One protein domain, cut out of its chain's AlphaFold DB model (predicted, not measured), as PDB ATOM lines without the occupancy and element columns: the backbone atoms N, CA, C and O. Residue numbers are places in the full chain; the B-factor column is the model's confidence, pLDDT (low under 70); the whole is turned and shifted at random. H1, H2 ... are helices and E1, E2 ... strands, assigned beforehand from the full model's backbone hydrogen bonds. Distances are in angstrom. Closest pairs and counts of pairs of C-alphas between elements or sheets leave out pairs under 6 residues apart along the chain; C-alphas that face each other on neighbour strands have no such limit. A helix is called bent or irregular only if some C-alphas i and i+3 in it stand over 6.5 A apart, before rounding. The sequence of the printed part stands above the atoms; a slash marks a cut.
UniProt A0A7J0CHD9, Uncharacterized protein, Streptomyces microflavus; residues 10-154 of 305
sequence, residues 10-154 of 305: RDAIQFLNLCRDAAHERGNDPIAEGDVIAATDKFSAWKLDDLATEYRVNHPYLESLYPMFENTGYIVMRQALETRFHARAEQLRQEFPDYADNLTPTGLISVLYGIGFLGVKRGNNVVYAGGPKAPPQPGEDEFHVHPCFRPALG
ATOM      1  N   ARG A  10      13.330  34.549  32.122       85.31
ATOM      2  CA  ARG A  10      12.887  34.289  33.505       85.31
ATOM      3  C   ARG A  10      11.756  35.227  33.930       85.31
ATOM      4  O   ARG A  10      10.738  34.767  34.433       85.31
ATOM      5  N   ASP A  11      11.917  36.522  33.673       86.75
ATOM      6  CA  ASP A  11      10.955  37.554  34.073       86.75
ATOM      7  C   ASP A  11       9.638  37.419  33.301       86.75
ATOM      8  O   ASP A  11       8.554  37.562  33.864       86.75
ATOM      9  N   ALA A  12       9.730  37.078  32.014       86.62
ATOM     10  CA  ALA A  12       8.582  36.803  31.163       86.62
ATOM     11  C   ALA A  12       7.757  35.606  31.673       86.62
ATOM     12  O   ALA A  12       6.538  35.712  31.808       86.62
ATOM     13  N   ILE A  13       8.417  34.486  31.986       88.69
ATOM     14  CA  ILE A  13       7.764  33.278  32.511       88.69
ATOM     15  C   ILE A  13       7.135  33.557  33.879       88.69
ATOM     16  O   ILE A  13       5.975  33.211  34.099       88.69
ATOM     17  N   GLN A  14       7.867  34.228  34.775       91.25
ATOM     18  CA  GLN A  14       7.366  34.567  36.105       91.25
ATOM     19  C   GLN A  14       6.098  35.427  36.029       91.25
ATOM     20  O   GLN A  14       5.129  35.152  36.734       91.25
ATOM     21  N   PHE A  15       6.067  36.423  35.138       91.00
ATOM     22  CA  PHE A  15       4.883  37.259  34.945       91.00
ATOM     23  C   PHE A  15       3.675  36.461  34.430       91.00
ATOM     24  O   PHE A  15       2.566  36.643  34.927       91.00
ATOM     25  N   LEU A  16       3.870  35.543  33.474       91.31
ATOM     26  CA  LEU A  16       2.777  34.696  32.969       91.31
ATOM     27  C   LEU A  16       2.230  33.750  34.034       91.31
ATOM     28  O   LEU A  16       1.016  33.565  34.104       91.31
ATOM     29  N   ASN A  17       3.105  33.184  34.866       93.25
ATOM     30  CA  ASN A  17       2.684  32.350  35.988       93.25
ATOM     31  C   ASN A  17       1.809  33.153  36.955       93.25
ATOM     32  O   ASN A  17       0.722  32.702  37.292       93.25
ATOM     33  N   LEU A  18       2.204  34.384  37.300       93.38
ATOM     34  CA  LEU A  18       1.394  35.256  38.155       93.38
ATOM     35  C   LEU A  18       0.036  35.610  37.534       93.38
ATOM     36  O   LEU A  18      -0.959  35.648  38.251       93.38
ATOM     37  N   CYS A  19      -0.033  35.837  36.218       92.62
ATOM     38  CA  CYS A  19      -1.310  36.057  35.526       92.62
ATOM     39  C   CYS A  19      -2.223  34.828  35.611       92.62
ATOM     40  O   CYS A  19      -3.415  34.968  35.877       92.62
ATOM     41  N   ARG A  20      -1.670  33.627  35.395       93.75
ATOM     42  CA  ARG A  20      -2.409  32.364  35.514       93.75
ATOM     43  C   ARG A  20      -2.912  32.156  36.941       93.75
ATOM     44  O   ARG A  20      -4.075  31.817  37.130       93.75
ATOM     45  N   ASP A  21      -2.049  32.366  37.928       93.75
ATOM     46  CA  ASP A  21      -2.377  32.140  39.333       93.75
ATOM     47  C   ASP A  21      -3.442  33.147  39.809       93.75
ATOM     48  O   ASP A  21      -4.404  32.755  40.461       93.75
ATOM     49  N   ALA A  22      -3.357  34.415  39.386       92.19
ATOM     50  CA  ALA A  22      -4.380  35.428  39.666       92.19
ATOM     51  C   ALA A  22      -5.746  35.096  39.036       92.19
ATOM     52  O   ALA A  22      -6.777  35.303  39.675       92.19
ATOM     53  N   ALA A  23      -5.761  34.570  37.807       93.25
ATOM     54  CA  ALA A  23      -6.993  34.125  37.158       93.25
ATOM     55  C   ALA A  23      -7.613  32.929  37.896       93.25
ATOM     56  O   ALA A  23      -8.809  32.934  38.186       93.25
ATOM     57  N   HIS A  24      -6.787  31.955  38.290       93.12
ATOM     58  CA  HIS A  24      -7.229  30.802  39.071       93.12
ATOM     59  C   HIS A  24      -7.805  31.209  40.438       93.12
ATOM     60  O   HIS A  24      -8.898  30.769  40.788       93.12
ATOM     61  N   GLU A  25      -7.129  32.103  41.173       92.06
ATOM     62  CA  GLU A  25      -7.599  32.662  42.455       92.06
ATOM     63  C   GLU A  25      -8.980  33.336  42.339       92.06
ATOM     64  O   GLU A  25      -9.748  33.355  43.301       92.06
ATOM     65  N   ARG A  26      -9.306  33.889  41.166       89.88
ATOM     66  CA  ARG A  26     -10.560  34.609  40.894       89.88
ATOM     67  C   ARG A  26     -11.622  33.768  40.193       89.88
ATOM     68  O   ARG A  26     -12.716  34.269  39.951       89.88
ATOM     69  N   GLY A  27     -11.318  32.508  39.881       90.69
ATOM     70  CA  GLY A  27     -12.209  31.631  39.123       90.69
ATOM     71  C   GLY A  27     -12.404  32.057  37.663       90.69
ATOM     72  O   GLY A  27     -13.396  31.668  37.052       90.69
ATOM     73  N   ASN A  28     -11.487  32.853  37.109       88.88
ATOM     74  CA  ASN A  28     -11.527  33.286  35.716       88.88
ATOM     75  C   ASN A  28     -10.872  32.236  34.809       88.88
ATOM     76  O   ASN A  28      -9.700  31.897  34.976       88.88
ATOM     77  N   ASP A  29     -11.619  31.772  33.810       87.88
ATOM     78  CA  ASP A  29     -11.110  31.016  32.665       87.88
ATOM     79  C   ASP A  29     -11.926  31.429  31.424       87.88
ATOM     80  O   ASP A  29     -13.113  31.094  31.343       87.88
ATOM     81  N   PRO A  30     -11.373  32.227  30.487       90.06
ATOM     82  CA  PRO A  30      -9.958  32.589  30.317       90.06
ATOM     83  C   PRO A  30      -9.464  33.728  31.236       90.06
ATOM     84  O   PRO A  30     -10.255  34.433  31.858       90.06
ATOM     85  N   ILE A  31      -8.138  33.948  31.259       92.06
ATOM     86  CA  ILE A  31      -7.482  35.076  31.956       92.06
ATOM     87  C   ILE A  31      -8.096  36.408  31.499       92.06
ATOM     88  O   ILE A  31      -8.049  36.745  30.312       92.06
ATOM     89  N   ALA A  32      -8.612  37.188  32.448       91.69
ATOM     90  CA  ALA A  32      -9.210  38.495  32.203       91.69
ATOM     91  C   ALA A  32      -8.212  39.644  32.441       91.69
ATOM     92  O   ALA A  32      -7.183  39.493  33.102       91.69
ATOM     93  N   GLU A  33      -8.531  40.843  31.945       89.94
ATOM     94  CA  GLU A  33      -7.685  42.037  32.120       89.94
ATOM     95  C   GLU A  33      -7.396  42.345  33.598       89.94
ATOM     96  O   GLU A  33      -6.262  42.670  33.960       89.94
ATOM     97  N   GLY A  34      -8.396  42.173  34.467       88.19
ATOM     98  CA  GLY A  34      -8.246  42.373  35.906       88.19
ATOM     99  C   GLY A  34      -7.193  41.461  36.542       88.19
ATOM    100  O   GLY A  34      -6.567  41.860  37.527       88.19
ATOM    101  N   ASP A  35      -6.973  40.266  35.995       90.25
ATOM    102  CA  ASP A  35      -5.982  39.303  36.492       90.25
ATOM    103  C   ASP A  35      -4.575  39.744  36.103       90.25
ATOM    104  O   ASP A  35      -3.650  39.696  36.909       90.25
ATOM    105  N   VAL A  36      -4.432  40.279  34.887       89.69
ATOM    106  CA  VAL A  36      -3.176  40.861  34.405       89.69
ATOM    107  C   VAL A  36      -2.799  42.097  35.225       89.69
ATOM    108  O   VAL A  36      -1.618  42.300  35.508       89.69
ATOM    109  N   ILE A  37      -3.769  42.931  35.617       88.00
ATOM    110  CA  ILE A  37      -3.533  44.083  36.503       88.00
ATOM    111  C   ILE A  37      -3.054  43.600  37.876       88.00
ATOM    112  O   ILE A  37      -1.972  43.990  38.304       88.00
ATOM    113  N   ALA A  38      -3.770  42.666  38.507       87.69
ATOM    114  CA  ALA A  38      -3.385  42.129  39.815       87.69
ATOM    115  C   ALA A  38      -2.006  41.445  39.803       87.69
ATOM    116  O   ALA A  38      -1.201  41.611  40.721       87.69
ATOM    117  N   ALA A  39      -1.701  40.702  38.738       91.56
ATOM    118  CA  ALA A  39      -0.391  40.099  38.534       91.56
ATOM    119  C   ALA A  39       0.710  41.147  38.320       91.56
ATOM    120  O   ALA A  39       1.851  40.907  38.701       91.56
ATOM    121  N   THR A  40       0.389  42.305  37.732       90.00
ATOM    122  CA  THR A  40       1.344  43.407  37.523       90.00
ATOM    123  C   THR A  40       1.825  43.977  38.854       90.00
ATOM    124  O   THR A  40       3.031  44.167  39.012       90.00
ATOM    125  N   ASP A  41       0.933  44.152  39.827       88.31
ATOM    126  CA  ASP A  41       1.301  44.648  41.158       88.31
ATOM    127  C   ASP A  41       2.182  43.636  41.903       88.31
ATOM    128  O   ASP A  41       3.281  43.972  42.351       88.31
ATOM    129  N   LYS A  42       1.755  42.360  41.940       91.44
ATOM    130  CA  LYS A  42       2.528  41.260  42.551       91.44
ATOM    131  C   LYS A  42       3.912  41.115  41.900       91.44
ATOM    132  O   LYS A  42       4.919  40.987  42.595       91.44
ATOM    133  N   PHE A  43       3.974  41.154  40.568       93.12
ATOM    134  CA  PHE A  43       5.224  41.034  39.816       93.12
ATOM    135  C   PHE A  43       6.161  42.208  40.074       93.12
ATOM    136  O   PHE A  43       7.363  42.003  40.211       93.12
ATOM    137  N   SER A  44       5.625  43.427  40.144       93.00
ATOM    138  CA  SER A  44       6.421  44.630  40.369       93.00
ATOM    139  C   SER A  44       7.147  44.590  41.712       93.00
ATOM    140  O   SER A  44       8.354  44.830  41.756       93.00
ATOM    141  N   ALA A  45       6.435  44.210  42.778       92.06
ATOM    142  CA  ALA A  45       7.005  44.093  44.118       92.06
ATOM    143  C   ALA A  45       8.067  42.988  44.180       92.06
ATOM    144  O   ALA A  45       9.189  43.231  44.616       92.06
ATOM    145  N   TRP A  46       7.744  41.802  43.649       93.88
ATOM    146  CA  TRP A  46       8.705  40.703  43.543       93.88
ATOM    147  C   TRP A  46       9.956  41.109  42.756       93.88
ATOM    148  O   TRP A  46      11.068  40.755  43.137       93.88
ATOM    149  N   LYS A  47       9.799  41.860  41.659       93.38
ATOM    150  CA  LYS A  47      10.923  42.204  40.789       93.38
ATOM    151  C   LYS A  47      11.869  43.227  41.416       93.38
ATOM    152  O   LYS A  47      13.056  43.167  41.109       93.38
ATOM    153  N   LEU A  48      11.385  44.139  42.264       92.19
ATOM    154  CA  LEU A  48      12.260  45.021  43.049       92.19
ATOM    155  C   LEU A  48      13.149  44.208  43.997       92.19
ATOM    156  O   LEU A  48      14.366  44.368  43.972       92.19
ATOM    157  N   ASP A  49      12.556  43.289  44.758       92.50
ATOM    158  CA  ASP A  49      13.288  42.431  45.697       92.50
ATOM    159  C   ASP A  49      14.274  41.482  44.986       92.50
ATOM    160  O   ASP A  49      15.442  41.363  45.370       92.50
ATOM    161  N   ASP A  50      13.848  40.863  43.878       93.50
ATOM    162  CA  ASP A  50      14.709  40.018  43.037       93.50
ATOM    163  C   ASP A  50      15.881  40.828  42.459       93.50
ATOM    164  O   ASP A  50      16.998  40.319  42.422       93.50
ATOM    165  N   LEU A  51      15.671  42.095  42.075       91.88
ATOM    166  CA  LEU A  51      16.741  42.963  41.576       91.88
ATOM    167  C   LEU A  51      17.761  43.299  42.676       91.88
ATOM    168  O   LEU A  51      18.962  43.163  42.448       91.88
ATOM    169  N   ALA A  52      17.311  43.696  43.869       91.88
ATOM    170  CA  ALA A  52      18.198  43.936  45.009       91.88
ATOM    171  C   ALA A  52      18.993  42.674  45.379       91.88
ATOM    172  O   ALA A  52      20.205  42.730  45.594       91.88
ATOM    173  N   THR A  53      18.331  41.515  45.373       93.25
ATOM    174  CA  THR A  53      18.957  40.222  45.658       93.25
ATOM    175  C   THR A  53      19.979  39.817  44.594       93.25
ATOM    176  O   THR A  53      21.079  39.394  44.948       93.25
ATOM    177  N   GLU A  54      19.657  39.973  43.305       92.19
ATOM    178  CA  GLU A  54      20.539  39.631  42.178       92.19
ATOM    179  C   GLU A  54      21.848  40.433  42.222       92.19
ATOM    180  O   GLU A  54      22.923  39.878  41.995       92.19
ATOM    181  N   TYR A  55      21.774  41.725  42.558       91.44
ATOM    182  CA  TYR A  55      22.931  42.625  42.557       91.44
ATOM    183  C   TYR A  55      23.568  42.838  43.933       91.44
ATOM    184  O   TYR A  55      24.536  43.589  44.018       91.44
ATOM    185  N   ARG A  56      23.113  42.152  44.992       92.00
ATOM    186  CA  ARG A  56      23.563  42.373  46.383       92.00
ATOM    187  C   ARG A  56      25.084  42.349  46.562       92.00
ATOM    188  O   ARG A  56      25.613  43.108  47.361       92.00
ATOM    189  N   VAL A  57      25.791  41.493  45.823       89.75
ATOM    190  CA  VAL A  57      27.259  41.368  45.914       89.75
ATOM    191  C   VAL A  57      27.976  42.566  45.280       89.75
ATOM    192  O   VAL A  57      28.952  43.069  45.828       89.75
ATOM    193  N   ASN A  58      27.492  43.039  44.130       89.69
ATOM    194  CA  ASN A  58      28.155  44.100  43.365       89.69
ATOM    195  C   ASN A  58      27.684  45.502  43.783       89.69
ATOM    196  O   ASN A  58      28.444  46.462  43.687       89.69
ATOM    197  N   HIS A  59      26.432  45.617  44.232       92.25
ATOM    198  CA  HIS A  59      25.745  46.863  44.566       92.25
ATOM    199  C   HIS A  59      24.864  46.672  45.820       92.25
ATOM    200  O   HIS A  59      23.636  46.703  45.719       92.25
ATOM    201  N   PRO A  60      25.456  46.473  47.013       92.00
ATOM    202  CA  PRO A  60      24.702  46.198  48.244       92.00
ATOM    203  C   PRO A  60      23.787  47.353  48.671       92.00
ATOM    204  O   PRO A  60      22.778  47.130  49.326       92.00
ATOM    205  N   TYR A  61      24.102  48.576  48.246       92.00
ATOM    206  CA  TYR A  61      23.327  49.786  48.524       92.00
ATOM    207  C   TYR A  61      22.066  49.935  47.658       92.00
ATOM    208  O   TYR A  61      21.361  50.930  47.800       92.00
ATOM    209  N   LEU A  62      21.791  49.012  46.725       92.06
ATOM    210  CA  LEU A  62      20.735  49.182  45.722       92.06
ATOM    211  C   LEU A  62      19.343  49.380  46.336       92.06
ATOM    212  O   LEU A  62      18.595  50.243  45.884       92.06
ATOM    213  N   GLU A  63      19.018  48.613  47.373       91.69
ATOM    214  CA  GLU A  63      17.733  48.704  48.070       91.69
ATOM    215  C   GLU A  63      17.550  50.072  48.749       91.69
ATOM    216  O   GLU A  63      16.498  50.698  48.625       91.69
ATOM    217  N   SER A  64      18.618  50.618  49.344       91.25
ATOM    218  CA  SER A  64      18.631  51.944  49.982       91.25
ATOM    219  C   SER A  64      18.383  53.105  49.004       91.25
ATOM    220  O   SER A  64      18.164  54.241  49.429       91.25
ATOM    221  N   LEU A  65      18.396  52.846  47.690       91.69
ATOM    222  CA  LEU A  65      18.108  53.833  46.647       91.69
ATOM    223  C   LEU A  65      16.620  53.906  46.278       91.69
ATOM    224  O   LEU A  65      16.185  54.944  45.775       91.69
ATOM    225  N   TYR A  66      15.828  52.853  46.511       91.44
ATOM    226  CA  TYR A  66      14.404  52.820  46.137       91.44
ATOM    227  C   TYR A  66      13.573  53.961  46.738       91.44
ATOM    228  O   TYR A  66      12.806  54.569  45.982       91.44
ATOM    229  N   PRO A  67      13.805  54.394  47.995       90.12
ATOM    230  CA  PRO A  67      13.094  55.534  48.576       90.12
ATOM    231  C   PRO A  67      13.298  56.876  47.852       90.12
ATOM    232  O   PRO A  67      12.653  57.858  48.203       90.12
ATOM    233  N   MET A  68      14.219  56.981  46.883       89.31
ATOM    234  CA  MET A  68      14.357  58.171  46.023       89.31
ATOM    235  C   MET A  68      13.375  58.183  44.841       89.31
ATOM    236  O   MET A  68      13.252  59.201  44.152       89.31
ATOM    237  N   PHE A  69      12.725  57.051  44.568       91.56
ATOM    238  CA  PHE A  69      11.813  56.850  43.443       91.56
ATOM    239  C   PHE A  69      10.368  56.616  43.900       91.56
ATOM    240  O   PHE A  69       9.448  56.904  43.134       91.56
ATOM    241  N   GLU A  70      10.171  56.161  45.138       89.56
ATOM    242  CA  GLU A  70       8.855  55.937  45.740       89.56
ATOM    243  C   GLU A  70       7.952  57.174  45.699       89.56
ATOM    244  O   GLU A  70       8.360  58.277  46.053       89.56
ATOM    245  N   ASN A  71       6.709  56.963  45.273       84.75
ATOM    246  CA  ASN A  71       5.636  57.942  45.105       84.75
ATOM    247  C   ASN A  71       5.966  59.123  44.186       84.75
ATOM    248  O   ASN A  71       5.164  60.037  44.063       84.75
ATOM    249  N   THR A  72       7.085  59.077  43.461       83.69
ATOM    250  CA  THR A  72       7.437  60.104  42.474       83.69
ATOM    251  C   THR A  72       7.024  59.684  41.065       83.69
ATOM    252  O   THR A  72       6.810  58.502  40.802       83.69
ATOM    253  N   GLY A  73       6.923  60.625  40.122       86.06
ATOM    254  CA  GLY A  73       6.672  60.288  38.716       86.06
ATOM    255  C   GLY A  73       7.759  59.409  38.082       86.06
ATOM    256  O   GLY A  73       8.916  59.426  38.500       86.06
ATOM    257  N   TYR A  74       7.400  58.646  37.044       90.62
ATOM    258  CA  TYR A  74       8.340  57.741  36.374       90.62
ATOM    259  C   TYR A  74       9.389  58.455  35.517       90.62
ATOM    260  O   TYR A  74      10.349  57.798  35.115       90.62
ATOM    261  N   ILE A  75       9.209  59.742  35.200       91.25
ATOM    262  CA  ILE A  75      10.221  60.576  34.548       91.25
ATOM    263  C   ILE A  75      11.009  61.294  35.630       91.25
ATOM    264  O   ILE A  75      10.462  62.046  36.434       91.25
ATOM    265  N   VAL A  76      12.316  61.069  35.625       91.12
ATOM    266  CA  VAL A  76      13.239  61.631  36.602       91.12
ATOM    267  C   VAL A  76      14.314  62.392  35.847       91.12
ATOM    268  O   VAL A  76      15.066  61.805  35.069       91.12
ATOM    269  N   MET A  77      14.389  63.700  36.076       89.81
ATOM    270  CA  MET A  77      15.473  64.505  35.529       89.81
ATOM    271  C   MET A  77      16.762  64.290  36.313       89.81
ATOM    272  O   MET A  77      16.728  64.096  37.530       89.81
ATOM    273  N   ARG A  78      17.904  64.380  35.627       91.69
ATOM    274  CA  ARG A  78      19.246  64.289  36.218       91.69
ATOM    275  C   ARG A  78      19.368  65.147  37.469       91.69
ATOM    276  O   ARG A  78      19.719  64.630  38.522       91.69
ATOM    277  N   GLN A  79      19.009  66.426  37.366       88.50
ATOM    278  CA  GLN A  79      19.099  67.373  38.476       88.50
ATOM    279  C   GLN A  79      18.232  66.956  39.677       88.50
ATOM    280  O   GLN A  79      18.651  67.096  40.828       88.50
ATOM    281  N   ALA A  80      17.030  66.425  39.431       88.12
ATOM    282  CA  ALA A  80      16.158  65.941  40.499       88.12
ATOM    283  C   ALA A  80      16.757  64.706  41.182       88.12
ATOM    284  O   ALA A  80      16.754  64.615  42.408       88.12
ATOM    285  N   LEU A  81      17.317  63.780  40.402       91.25
ATOM    286  CA  LEU A  81      18.003  62.605  40.933       91.25
ATOM    287  C   LEU A  81      19.249  62.988  41.743       91.25
ATOM    288  O   LEU A  81      19.439  62.471  42.838       91.25
ATOM    289  N   GLU A  82      20.055  63.925  41.244       91.88
ATOM    290  CA  GLU A  82      21.209  64.495  41.947       91.88
ATOM    291  C   GLU A  82      20.798  65.116  43.281       91.88
ATOM    292  O   GLU A  82      21.378  64.796  44.316       91.88
ATOM    293  N   THR A  83      19.752  65.943  43.278       90.38
ATOM    294  CA  THR A  83      19.225  66.588  44.491       90.38
ATOM    295  C   THR A  83      18.775  65.551  45.523       90.38
ATOM    296  O   THR A  83      19.174  65.619  46.688       90.38
ATOM    297  N   ARG A  84      17.998  64.544  45.099       90.81
ATOM    298  CA  ARG A  84      17.530  63.452  45.972       90.81
ATOM    299  C   ARG A  84      18.689  62.622  46.520       90.81
ATOM    300  O   ARG A  84      18.679  62.261  47.694       90.81
ATOM    301  N   PHE A  85      19.693  62.349  45.689       92.38
ATOM    302  CA  PHE A  85      20.887  61.623  46.097       92.38
ATOM    303  C   PHE A  85      21.705  62.417  47.119       92.38
ATOM    304  O   PHE A  85      22.072  61.874  48.158       92.38
ATOM    305  N   HIS A  86      21.948  63.708  46.880       92.31
ATOM    306  CA  HIS A  86      22.715  64.563  47.789       92.31
ATOM    307  C   HIS A  86      22.122  64.613  49.199       92.31
ATOM    308  O   HIS A  86      22.885  64.582  50.164       92.31
ATOM    309  N   ALA A  87      20.792  64.593  49.327       89.94
ATOM    310  CA  ALA A  87      20.109  64.550  50.620       89.94
ATOM    311  C   ALA A  87      20.416  63.286  51.453       89.94
ATOM    312  O   ALA A  87      20.214  63.291  52.664       89.94
ATOM    313  N   ARG A  88      20.899  62.204  50.824       90.50
ATOM    314  CA  ARG A  88      21.191  60.907  51.466       90.50
ATOM    315  C   ARG A  88      22.635  60.428  51.292       90.50
ATOM    316  O   ARG A  88      23.013  59.406  51.856       90.50
ATOM    317  N   ALA A  89      23.451  61.150  50.526       90.75
ATOM    318  CA  ALA A  89      24.775  60.698  50.104       90.75
ATOM    319  C   ALA A  89      25.733  60.453  51.277       90.75
ATOM    320  O   ALA A  89      26.529  59.521  51.236       90.75
ATOM    321  N   GLU A  90      25.678  61.284  52.320       90.69
ATOM    322  CA  GLU A  90      26.506  61.090  53.513       90.69
ATOM    323  C   GLU A  90      26.137  59.800  54.250       90.69
ATOM    324  O   GLU A  90      27.015  58.973  54.485       90.69
ATOM    325  N   GLN A  91      24.845  59.586  54.517       91.44
ATOM    326  CA  GLN A  91      24.348  58.368  55.154       91.44
ATOM    327  C   GLN A  91      24.735  57.117  54.350       91.44
ATOM    328  O   GLN A  91      25.294  56.181  54.911       91.44
ATOM    329  N   LEU A  92      24.510  57.122  53.030       91.62
ATOM    330  CA  LEU A  92      24.854  55.990  52.162       91.62
ATOM    331  C   LEU A  92      26.355  55.676  52.182       91.62
ATOM    332  O   LEU A  92      26.740  54.513  52.202       91.62
ATOM    333  N   ARG A  93      27.219  56.697  52.193       92.94
ATOM    334  CA  ARG A  93      28.675  56.490  52.251       92.94
ATOM    335  C   ARG A  93      29.151  55.986  53.610       92.94
ATOM    336  O   ARG A  93      30.147  55.276  53.658       92.94
ATOM    337  N   GLN A  94      28.465  56.342  54.694       92.69
ATOM    338  CA  GLN A  94      28.750  55.797  56.024       92.69
ATOM    339  C   GLN A  94      28.306  54.335  56.146       92.69
ATOM    340  O   GLN A  94      29.012  53.534  56.751       92.69
ATOM    341  N   GLU A  95      27.159  53.986  55.561       93.31
ATOM    342  CA  GLU A  95      26.613  52.625  55.569       93.31
ATOM    343  C   GLU A  95      27.394  51.677  54.641       93.31
ATOM    344  O   GLU A  95      27.595  50.509  54.971       93.31
ATOM    345  N   PHE A  96      27.900  52.191  53.514       93.12
ATOM    346  CA  PHE A  96      28.626  51.425  52.496       93.12
ATOM    347  C   PHE A  96      29.988  52.066  52.152       93.12
ATOM    348  O   PHE A  96      30.190  52.518  51.017       93.12
ATOM    349  N   PRO A  97      30.945  52.107  53.099       92.25
ATOM    350  CA  PRO A  97      32.215  52.818  52.927       92.25
ATOM    351  C   PRO A  97      33.069  52.249  51.789       92.25
ATOM    352  O   PRO A  97      33.673  53.015  51.040       92.25
ATOM    353  N   ASP A  98      33.039  50.929  51.583       91.31
ATOM    354  CA  ASP A  98      33.776  50.245  50.508       91.31
ATOM    355  C   ASP A  98      33.321  50.663  49.095       91.31
ATOM    356  O   ASP A  98      34.008  50.411  48.107       91.31
ATOM    357  N   TYR A  99      32.164  51.325  48.990       88.50
ATOM    358  CA  TYR A  99      31.572  51.782  47.733       88.50
ATOM    359  C   TYR A  99      31.548  53.310  47.613       88.50
ATOM    360  O   TYR A  99      30.998  53.830  46.639       88.50
ATOM    361  N   ALA A 100      32.144  54.039  48.564       86.06
ATOM    362  CA  ALA A 100      32.050  55.495  48.645       86.06
ATOM    363  C   ALA A 100      32.512  56.214  47.366       86.06
ATOM    364  O   ALA A 100      31.869  57.181  46.953       86.06
ATOM    365  N   ASP A 101      33.548  55.696  46.699       84.12
ATOM    366  CA  ASP A 101      34.075  56.242  45.441       84.12
ATOM    367  C   ASP A 101      33.075  56.123  44.275       84.12
ATOM    368  O   ASP A 101      33.039  56.968  43.380       84.12
ATOM    369  N   ASN A 102      32.216  55.099  44.301       82.81
ATOM    370  CA  ASN A 102      31.194  54.847  43.281       82.81
ATOM    371  C   ASN A 102      29.830  55.461  43.635       82.81
ATOM    372  O   ASN A 102      28.974  55.607  42.756       82.81
ATOM    373  N   LEU A 103      29.629  55.868  44.893       90.50
ATOM    374  CA  LEU A 103      28.454  56.599  45.377       90.50
ATOM    375  C   LEU A 103      28.534  58.081  44.974       90.50
ATOM    376  O   LEU A 103      28.626  58.999  45.794       90.50
ATOM    377  N   THR A 104      28.478  58.302  43.664       91.75
ATOM    378  CA  THR A 104      28.357  59.607  43.007       91.75
ATOM    379  C   THR A 104      27.106  59.618  42.126       91.75
ATOM    380  O   THR A 104      26.661  58.547  41.702       91.75
ATOM    381  N   PRO A 105      26.537  60.788  41.776       91.19
ATOM    382  CA  PRO A 105      25.369  60.827  40.897       91.19
ATOM    383  C   PRO A 105      25.584  60.122  39.549       91.19
ATOM    384  O   PRO A 105      24.722  59.383  39.079       91.19
ATOM    385  N   THR A 106      26.761  60.285  38.940       90.56
ATOM    386  CA  THR A 106      27.109  59.634  37.667       90.56
ATOM    387  C   THR A 106      27.247  58.119  37.806       90.56
ATOM    388  O   THR A 106      26.755  57.379  36.947       90.56
ATOM    389  N   GLY A 107      27.895  57.650  38.878       89.88
ATOM    390  CA  GLY A 107      28.034  56.223  39.173       89.88
ATOM    391  C   GLY A 107      26.678  55.571  39.425       89.88
ATOM    392  O   GLY A 107      26.350  54.561  38.806       89.88
ATOM    393  N   LEU A 108      25.840  56.218  40.235       91.94
ATOM    394  CA  LEU A 108      24.468  55.810  40.518       91.94
ATOM    395  C   LEU A 108      23.636  55.653  39.239       91.94
ATOM    396  O   LEU A 108      23.038  54.602  39.021       91.94
ATOM    397  N   ILE A 109      23.614  56.679  38.383       92.62
ATOM    398  CA  ILE A 109      22.875  56.650  37.110       92.62
ATOM    399  C   ILE A 109      23.361  55.493  36.237       92.62
ATOM    400  O   ILE A 109      22.550  54.779  35.647       92.62
ATOM    401  N   SER A 110      24.676  55.288  36.177       90.56
ATOM    402  CA  SER A 110      25.291  54.232  35.372       90.56
ATOM    403  C   SER A 110      24.928  52.836  35.887       90.56
ATOM    404  O   SER A 110      24.594  51.965  35.084       90.56
ATOM    405  N   VAL A 111      24.919  52.630  37.209       91.56
ATOM    406  CA  VAL A 111      24.487  51.374  37.846       91.56
ATOM    407  C   VAL A 111      22.999  51.127  37.604       91.56
ATOM    408  O   VAL A 111      22.639  50.085  37.061       91.56
ATOM    409  N   LEU A 112      22.134  52.094  37.925       93.31
ATOM    410  CA  LEU A 112      20.683  51.965  37.751       93.31
ATOM    411  C   LEU A 112      20.289  51.749  36.284       93.31
ATOM    412  O   LEU A 112      19.361  50.993  35.996       93.31
ATOM    413  N   TYR A 113      21.006  52.376  35.351       92.38
ATOM    414  CA  TYR A 113      20.862  52.087  33.930       92.38
ATOM    415  C   TYR A 113      21.299  50.658  33.608       92.38
ATOM    416  O   TYR A 113      20.524  49.910  33.019       92.38
ATOM    417  N   GLY A 114      22.510  50.262  34.014       89.69
ATOM    418  CA  GLY A 114      23.120  48.971  33.680       89.69
ATOM    419  C   GLY A 114      22.312  47.759  34.145       89.69
ATOM    420  O   GLY A 114      22.213  46.773  33.417       89.69
ATOM    421  N   ILE A 115      21.665  47.857  35.306       89.62
ATOM    422  CA  ILE A 115      20.783  46.802  35.834       89.62
ATOM    423  C   ILE A 115      19.374  46.819  35.212       89.62
ATOM    424  O   ILE A 115      18.566  45.930  35.479       89.62
ATOM    425  N   GLY A 116      19.060  47.817  34.377       90.25
ATOM    426  CA  GLY A 116      17.766  47.968  33.706       90.25
ATOM    427  C   GLY A 116      16.677  48.640  34.547       90.25
ATOM    428  O   GLY A 116      15.515  48.622  34.140       90.25
ATOM    429  N   PHE A 117      17.026  49.237  35.692       92.88
ATOM    430  CA  PHE A 117      16.090  49.993  36.530       92.88
ATOM    431  C   PHE A 117      15.691  51.320  35.873       92.88
ATOM    432  O   PHE A 117      14.502  51.639  35.788       92.88
ATOM    433  N   LEU A 118      16.677  52.056  35.346       93.56
ATOM    434  CA  LEU A 118      16.467  53.267  34.556       93.56
ATOM    435  C   LEU A 118      16.663  53.014  33.062       93.56
ATOM    436  O   LEU A 118      17.545  52.277  32.625       93.56
ATOM    437  N   GLY A 119      15.854  53.702  32.267       92.44
ATOM    438  CA  GLY A 119      16.100  53.955  30.858       92.44
ATOM    439  C   GLY A 119      16.469  55.415  30.640       92.44
ATOM    440  O   GLY A 119      16.120  56.276  31.442       92.44
ATOM    441  N   VAL A 120      17.157  55.695  29.540       92.94
ATOM    442  CA  VAL A 120      17.532  57.052  29.131       92.94
ATOM    443  C   VAL A 120      16.760  57.453  27.880       92.94
ATOM    444  O   VAL A 120      16.587  56.645  26.958       92.94
ATOM    445  N   LYS A 121      16.259  58.688  27.844       90.56
ATOM    446  CA  LYS A 121      15.578  59.245  26.675       90.56
ATOM    447  C   LYS A 121      16.599  59.552  25.578       90.56
ATOM    448  O   LYS A 121      17.483  60.382  25.750       90.56
ATOM    449  N   ARG A 122      16.455  58.892  24.425       88.25
ATOM    450  CA  ARG A 122      17.276  59.100  23.219       88.25
ATOM    451  C   ARG A 122      16.361  59.303  22.019       88.25
ATOM    452  O   ARG A 122      15.709  58.365  21.548       88.25
ATOM    453  N   GLY A 123      16.286  60.540  21.530       84.12
ATOM    454  CA  GLY A 123      15.320  60.916  20.496       84.12
ATOM    455  C   GLY A 123      13.891  60.615  20.953       84.12
ATOM    456  O   GLY A 123      13.500  60.975  22.064       84.12
ATOM    457  N   ASN A 124      13.102  59.903  20.138       80.25
ATOM    458  CA  ASN A 124      11.719  59.595  20.512       80.25
ATOM    459  C   ASN A 124      11.549  58.366  21.427       80.25
ATOM    460  O   ASN A 124      10.454  58.121  21.923       80.25
ATOM    461  N   ASN A 125      12.623  57.631  21.719       84.62
ATOM    462  CA  ASN A 125      12.548  56.368  22.445       84.62
ATOM    463  C   ASN A 125      13.210  56.453  23.821       84.62
ATOM    464  O   ASN A 125      14.186  57.175  24.018       84.62
ATOM    465  N   VAL A 126      12.704  55.654  24.756       88.38
ATOM    466  CA  VAL A 126      13.401  55.358  26.008       88.38
ATOM    467  C   VAL A 126      14.195  54.080  25.805       88.38
ATOM    468  O   VAL A 126      13.652  53.050  25.401       88.38
ATOM    469  N   VAL A 127      15.492  54.154  26.063       88.06
ATOM    470  CA  VAL A 127      16.411  53.036  25.900       88.06
ATOM    471  C   VAL A 127      16.757  52.495  27.276       88.06
ATOM    472  O   VAL A 127      17.367  53.206  28.062       88.06
ATOM    473  N   TYR A 128      16.406  51.242  27.548       87.81
ATOM    474  CA  TYR A 128      16.819  50.509  28.750       87.81
ATOM    475  C   TYR A 128      18.034  49.623  28.455       87.81
ATOM    476  O   TYR A 128      18.294  49.299  27.286       87.81
ATOM    477  N   ALA A 129      18.762  49.217  29.498       80.19
ATOM    478  CA  ALA A 129      19.837  48.241  29.352       80.19
ATOM    479  C   ALA A 129      19.309  46.888  28.847       80.19
ATOM    480  O   ALA A 129      18.242  46.411  29.234       80.19
ATOM    481  N   GLY A 130      20.067  46.301  27.921       60.38
ATOM    482  CA  GLY A 130      19.688  45.126  27.139       60.38
ATOM    483  C   GLY A 130      20.357  45.181  25.765       60.38
ATOM    484  O   GLY A 130      19.783  45.711  24.809       60.38
ATOM    485  N   GLY A 131      21.603  44.701  25.682       54.41
ATOM    486  CA  GLY A 131      22.444  44.715  24.474       54.41
ATOM    487  C   GLY A 131      23.704  45.595  24.595       54.41
ATOM    488  O   GLY A 131      23.970  46.123  25.672       54.41
ATOM    489  N   PRO A 132      24.482  45.782  23.506       48.56
ATOM    490  CA  PRO A 132      25.781  46.479  23.494       48.56
ATOM    491  C   PRO A 132      25.647  48.015  23.546       48.56
ATOM    492  O   PRO A 132      26.256  48.738  22.760       48.56
ATOM    493  N   LYS A 133      24.773  48.540  24.408       65.69
ATOM    494  CA  LYS A 133      24.413  49.962  24.413       65.69
ATOM    495  C   LYS A 133      25.242  50.736  25.430       65.69
ATOM    496  O   LYS A 133      25.391  50.313  26.571       65.69
ATOM    497  N   ALA A 134      25.752  51.885  24.991       75.44
ATOM    498  CA  ALA A 134      26.584  52.762  25.801       75.44
ATOM    499  C   ALA A 134      25.820  53.312  27.025       75.44
ATOM    500  O   ALA A 134      24.621  53.611  26.892       75.44
ATOM    501  N   PRO A 135      26.514  53.487  28.168       82.06
ATOM    502  CA  PRO A 135      25.949  54.098  29.369       82.06
ATOM    503  C   PRO A 135      25.447  55.527  29.095       82.06
ATOM    504  O   PRO A 135      25.780  56.105  28.051       82.06
ATOM    505  N   PRO A 136      24.632  56.104  29.996       87.62
ATOM    506  CA  PRO A 136      24.150  57.468  29.837       87.62
ATOM    507  C   PRO A 136      25.285  58.495  29.787       87.62
ATOM    508  O   PRO A 136      26.212  58.443  30.596       87.62
ATOM    509  N   GLN A 137      25.207  59.440  28.853       86.69
ATOM    510  CA  GLN A 137      26.203  60.501  28.677       86.69
ATOM    511  C   GLN A 137      25.858  61.755  29.508       86.69
ATOM    512  O   GLN A 137      24.693  61.947  29.857       86.69
ATOM    513  N   PRO A 138      26.829  62.644  29.809       80.88
ATOM    514  CA  PRO A 138      26.604  63.840  30.633       80.88
ATOM    515  C   PRO A 138      25.539  64.835  30.138       80.88
ATOM    516  O   PRO A 138      25.086  65.636  30.939       80.88
ATOM    517  N   GLY A 139      25.134  64.797  28.862       82.81
ATOM    518  CA  GLY A 139      24.053  65.638  28.314       82.81
ATOM    519  C   GLY A 139      22.696  64.936  28.193       82.81
ATOM    520  O   GLY A 139      21.769  65.479  27.599       82.81
ATOM    521  N   GLU A 140      22.586  63.699  28.675       89.69
ATOM    522  CA  GLU A 140      21.320  62.971  28.707       89.69
ATOM    523  C   GLU A 140      20.681  63.153  30.082       89.69
ATOM    524  O   GLU A 140      21.131  62.545  31.054       89.69
ATOM    525  N   ASP A 141      19.657  64.001  30.159       89.62
ATOM    526  CA  ASP A 141      19.105  64.440  31.445       89.62
ATOM    527  C   ASP A 141      17.755  63.819  31.794       89.62
ATOM    528  O   ASP A 141      17.361  63.849  32.955       89.62
ATOM    529  N   GLU A 142      17.056  63.225  30.828       91.56
ATOM    530  CA  GLU A 142      15.739  62.625  31.043       91.56
ATOM    531  C   GLU A 142      15.848  61.103  31.206       91.56
ATOM    532  O   GLU A 142      16.112  60.360  30.250       91.56
ATOM    533  N   PHE A 143      15.595  60.633  32.428       93.62
ATOM    534  CA  PHE A 143      15.568  59.218  32.781       93.62
ATOM    535  C   PHE A 143      14.152  58.735  33.054       93.62
ATOM    536  O   PHE A 143      13.274  59.491  33.464       93.62
ATOM    537  N   HIS A 144      13.928  57.445  32.826       93.56
ATOM    538  CA  HIS A 144      12.631  56.807  32.999       93.56
ATOM    539  C   HIS A 144      12.776  55.561  33.858       93.56
ATOM    540  O   HIS A 144      13.525  54.653  33.504       93.56
ATOM    541  N   VAL A 145      12.009  55.472  34.939       94.62
ATOM    542  CA  VAL A 145      11.873  54.231  35.709       94.62
ATOM    543  C   VAL A 145      11.229  53.170  34.818       94.62
ATOM    544  O   VAL A 145      10.198  53.425  34.176       94.62
ATOM    545  N   HIS A 146      11.821  51.976  34.754       92.75
ATOM    546  CA  HIS A 146      11.298  50.900  33.917       92.75
ATOM    547  C   HIS A 146       9.873  50.515  34.356       92.75
ATOM    548  O   HIS A 146       9.607  50.421  35.558       92.75
ATOM    549  N   PRO A 147       8.920  50.271  33.430       91.12
ATOM    550  CA  PRO A 147       7.519  50.136  33.817       91.12
ATOM    551  C   PRO A 147       7.208  48.937  34.715       91.12
ATOM    552  O   PRO A 147       6.195  48.958  35.402       91.12
ATOM    553  N   CYS A 148       8.081  47.925  34.763       91.12
ATOM    554  CA  CYS A 148       7.927  46.814  35.703       91.12
ATOM    555  C   CYS A 148       8.096  47.211  37.175       91.12
ATOM    556  O   CYS A 148       7.601  46.487  38.026       91.12
ATOM    557  N   PHE A 149       8.763  48.324  37.493       93.38
ATOM    558  CA  PHE A 149       8.978  48.768  38.880       93.38
ATOM    559  C   PHE A 149       7.962  49.822  39.335       93.38
ATOM    560  O   PHE A 149       7.783  50.043  40.527       93.38
ATOM    561  N   ARG A 150       7.280  50.477  38.388       92.62
ATOM    562  CA  ARG A 150       6.381  51.606  38.663       92.62
ATOM    563  C   ARG A 150       5.236  51.272  39.630       92.62
ATOM    564  O   ARG A 150       4.971  52.116  40.479       92.62
ATOM    565  N   PRO A 151       4.540  50.116  39.534       90.75
ATOM    566  CA  PRO A 151       3.500  49.748  40.503       90.75
ATOM    567  C   PRO A 151       4.003  49.703  41.939       90.75
ATOM    568  O   PRO A 151       3.452  50.395  42.788       90.75
ATOM    569  N   ALA A 152       5.091  48.979  42.193       92.00
ATOM    570  CA  ALA A 152       5.635  48.844  43.537       92.00
ATOM    571  C   ALA A 152       6.224  50.152  44.088       92.00
ATOM    572  O   ALA A 152       6.194  50.369  45.292       92.00
ATOM    573  N   LEU A 153       6.700  51.042  43.214       91.44
ATOM    574  CA  LEU A 153       7.178  52.374  43.596       91.44
ATOM    575  C   LEU A 153       6.062  53.427  43.681       91.44
ATOM    576  O   LEU A 153       6.352  54.566  44.010       91.44
ATOM    577  N   GLY A 154       4.810  53.127  43.324       87.06
ATOM    578  CA  GLY A 154       3.755  54.149  43.226       87.06
ATOM    579  C   GLY A 154       3.940  55.162  42.076       87.06
ATOM    580  O   GLY A 154       3.191  56.129  41.970       87.06
TER     581      GLY A 154
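Overview. This is residues 10 to 154 of the 305 residues of an uncharacterized protein of Streptomyces microflavus (UniProt A0A7J0CHD9). A long helical hairpin, H1 and H2, forms an arm along the longest axis, and at the far end of H2 sits a head built of a small twisted four-stranded sheet with H6 over one face and the short helices H3, H4 and H5 nearby. After E4 the printed part ends with residues 146 to 154, which hold no named helix or strand, and the first and last printed C-alphas, those of Arg 10 and Gly 154, are 23.9 A apart. The printed part has 145 residues, with six named helices and four named strands in the order H1 H2 H3 E1 H4 H5 H6 E2 E3 E4; the sheet runs E1 E4 E2 E3, antiparallel throughout, and the class is mixed, helices and strands. The whole is compact, with a radius of gyration of the C-alphas of 16.9 A and spans of 53 by 37 by 29 A.

Arrangement. H1, residues 10 to 25, and H2, residues 33 to 55, form a helical hairpin, touching at Cys 19 and Ala 39, whose C-alphas, the closest, are 5.1 A apart, at a steep tilt of 40 degrees, opposite ways; H2 touches H1 with residues 35 to 43 alone and has a kink of 29 degrees near residue 44. H3, residues 63 to 68, is close to H2 but not clearly touching: the closest C-alphas, Ala 52 and Glu 63, are 5.7 A apart. H3 is irregular, but only just: C-alphas 64 and 67 are 6.7 A apart. H4, residues 78 to 86, only just touches H3, with 3 pairs of C-alphas within 8 A, the closest being Met 68 and Arg 84 at 6.2 A. H5, residues 89 to 95, meets H4 only through their link. H6, residues 105 to 114, is on the sheet of E1, residues 75 to 77, E4, residues 142 to 145, E2, residues 118 to 122, and E3, residues 125 to 128, making two layers, a helix on one face of a sheet; its height over the sheet is 10.6 A. H4 only grazes the sheet, with residues 78 to 83. N 76 and O 143, 2.8 A, join E1 to E4 within hydrogen-bond range; N 119 and O 144, 2.8 A, do so for E4 and E2, and N 120 and O 127, 2.9 A, for the hairpin E2 and E3. In H1, H2, H4, H5 and H6 every O i to N i+4 pair is within hydrogen-bond range; H3 has 0 of 2, with 2 of 3 O i to N i+3 pairs.

Along the chain. H1 begins at C-alpha 10 (12.887, 34.289, 33.505) and is 22.4 A long. H2 is 32.4 A long and ends at C-alpha 55 (22.931, 42.625, 42.557). H3, H4, H5 and H6 measure 10.3, 12.1, 9.9 and 14.1 A. E1, E2, E3 and E4 measure 6.6, 12.8, 9.6 and 10.4 A, and E4 ends at C-alpha 145 (11.873, 54.231, 35.709).

Size, cuts and confidence. The C-alphas of Asp 29 and Asp 101 are the two farthest apart, 53.3 A. The printed part has no cut. The link from E3 to E4, residues 129 to 141, is long. Mean pLDDT of the printed part is 89.3, and residues 130 to 133 are under 70.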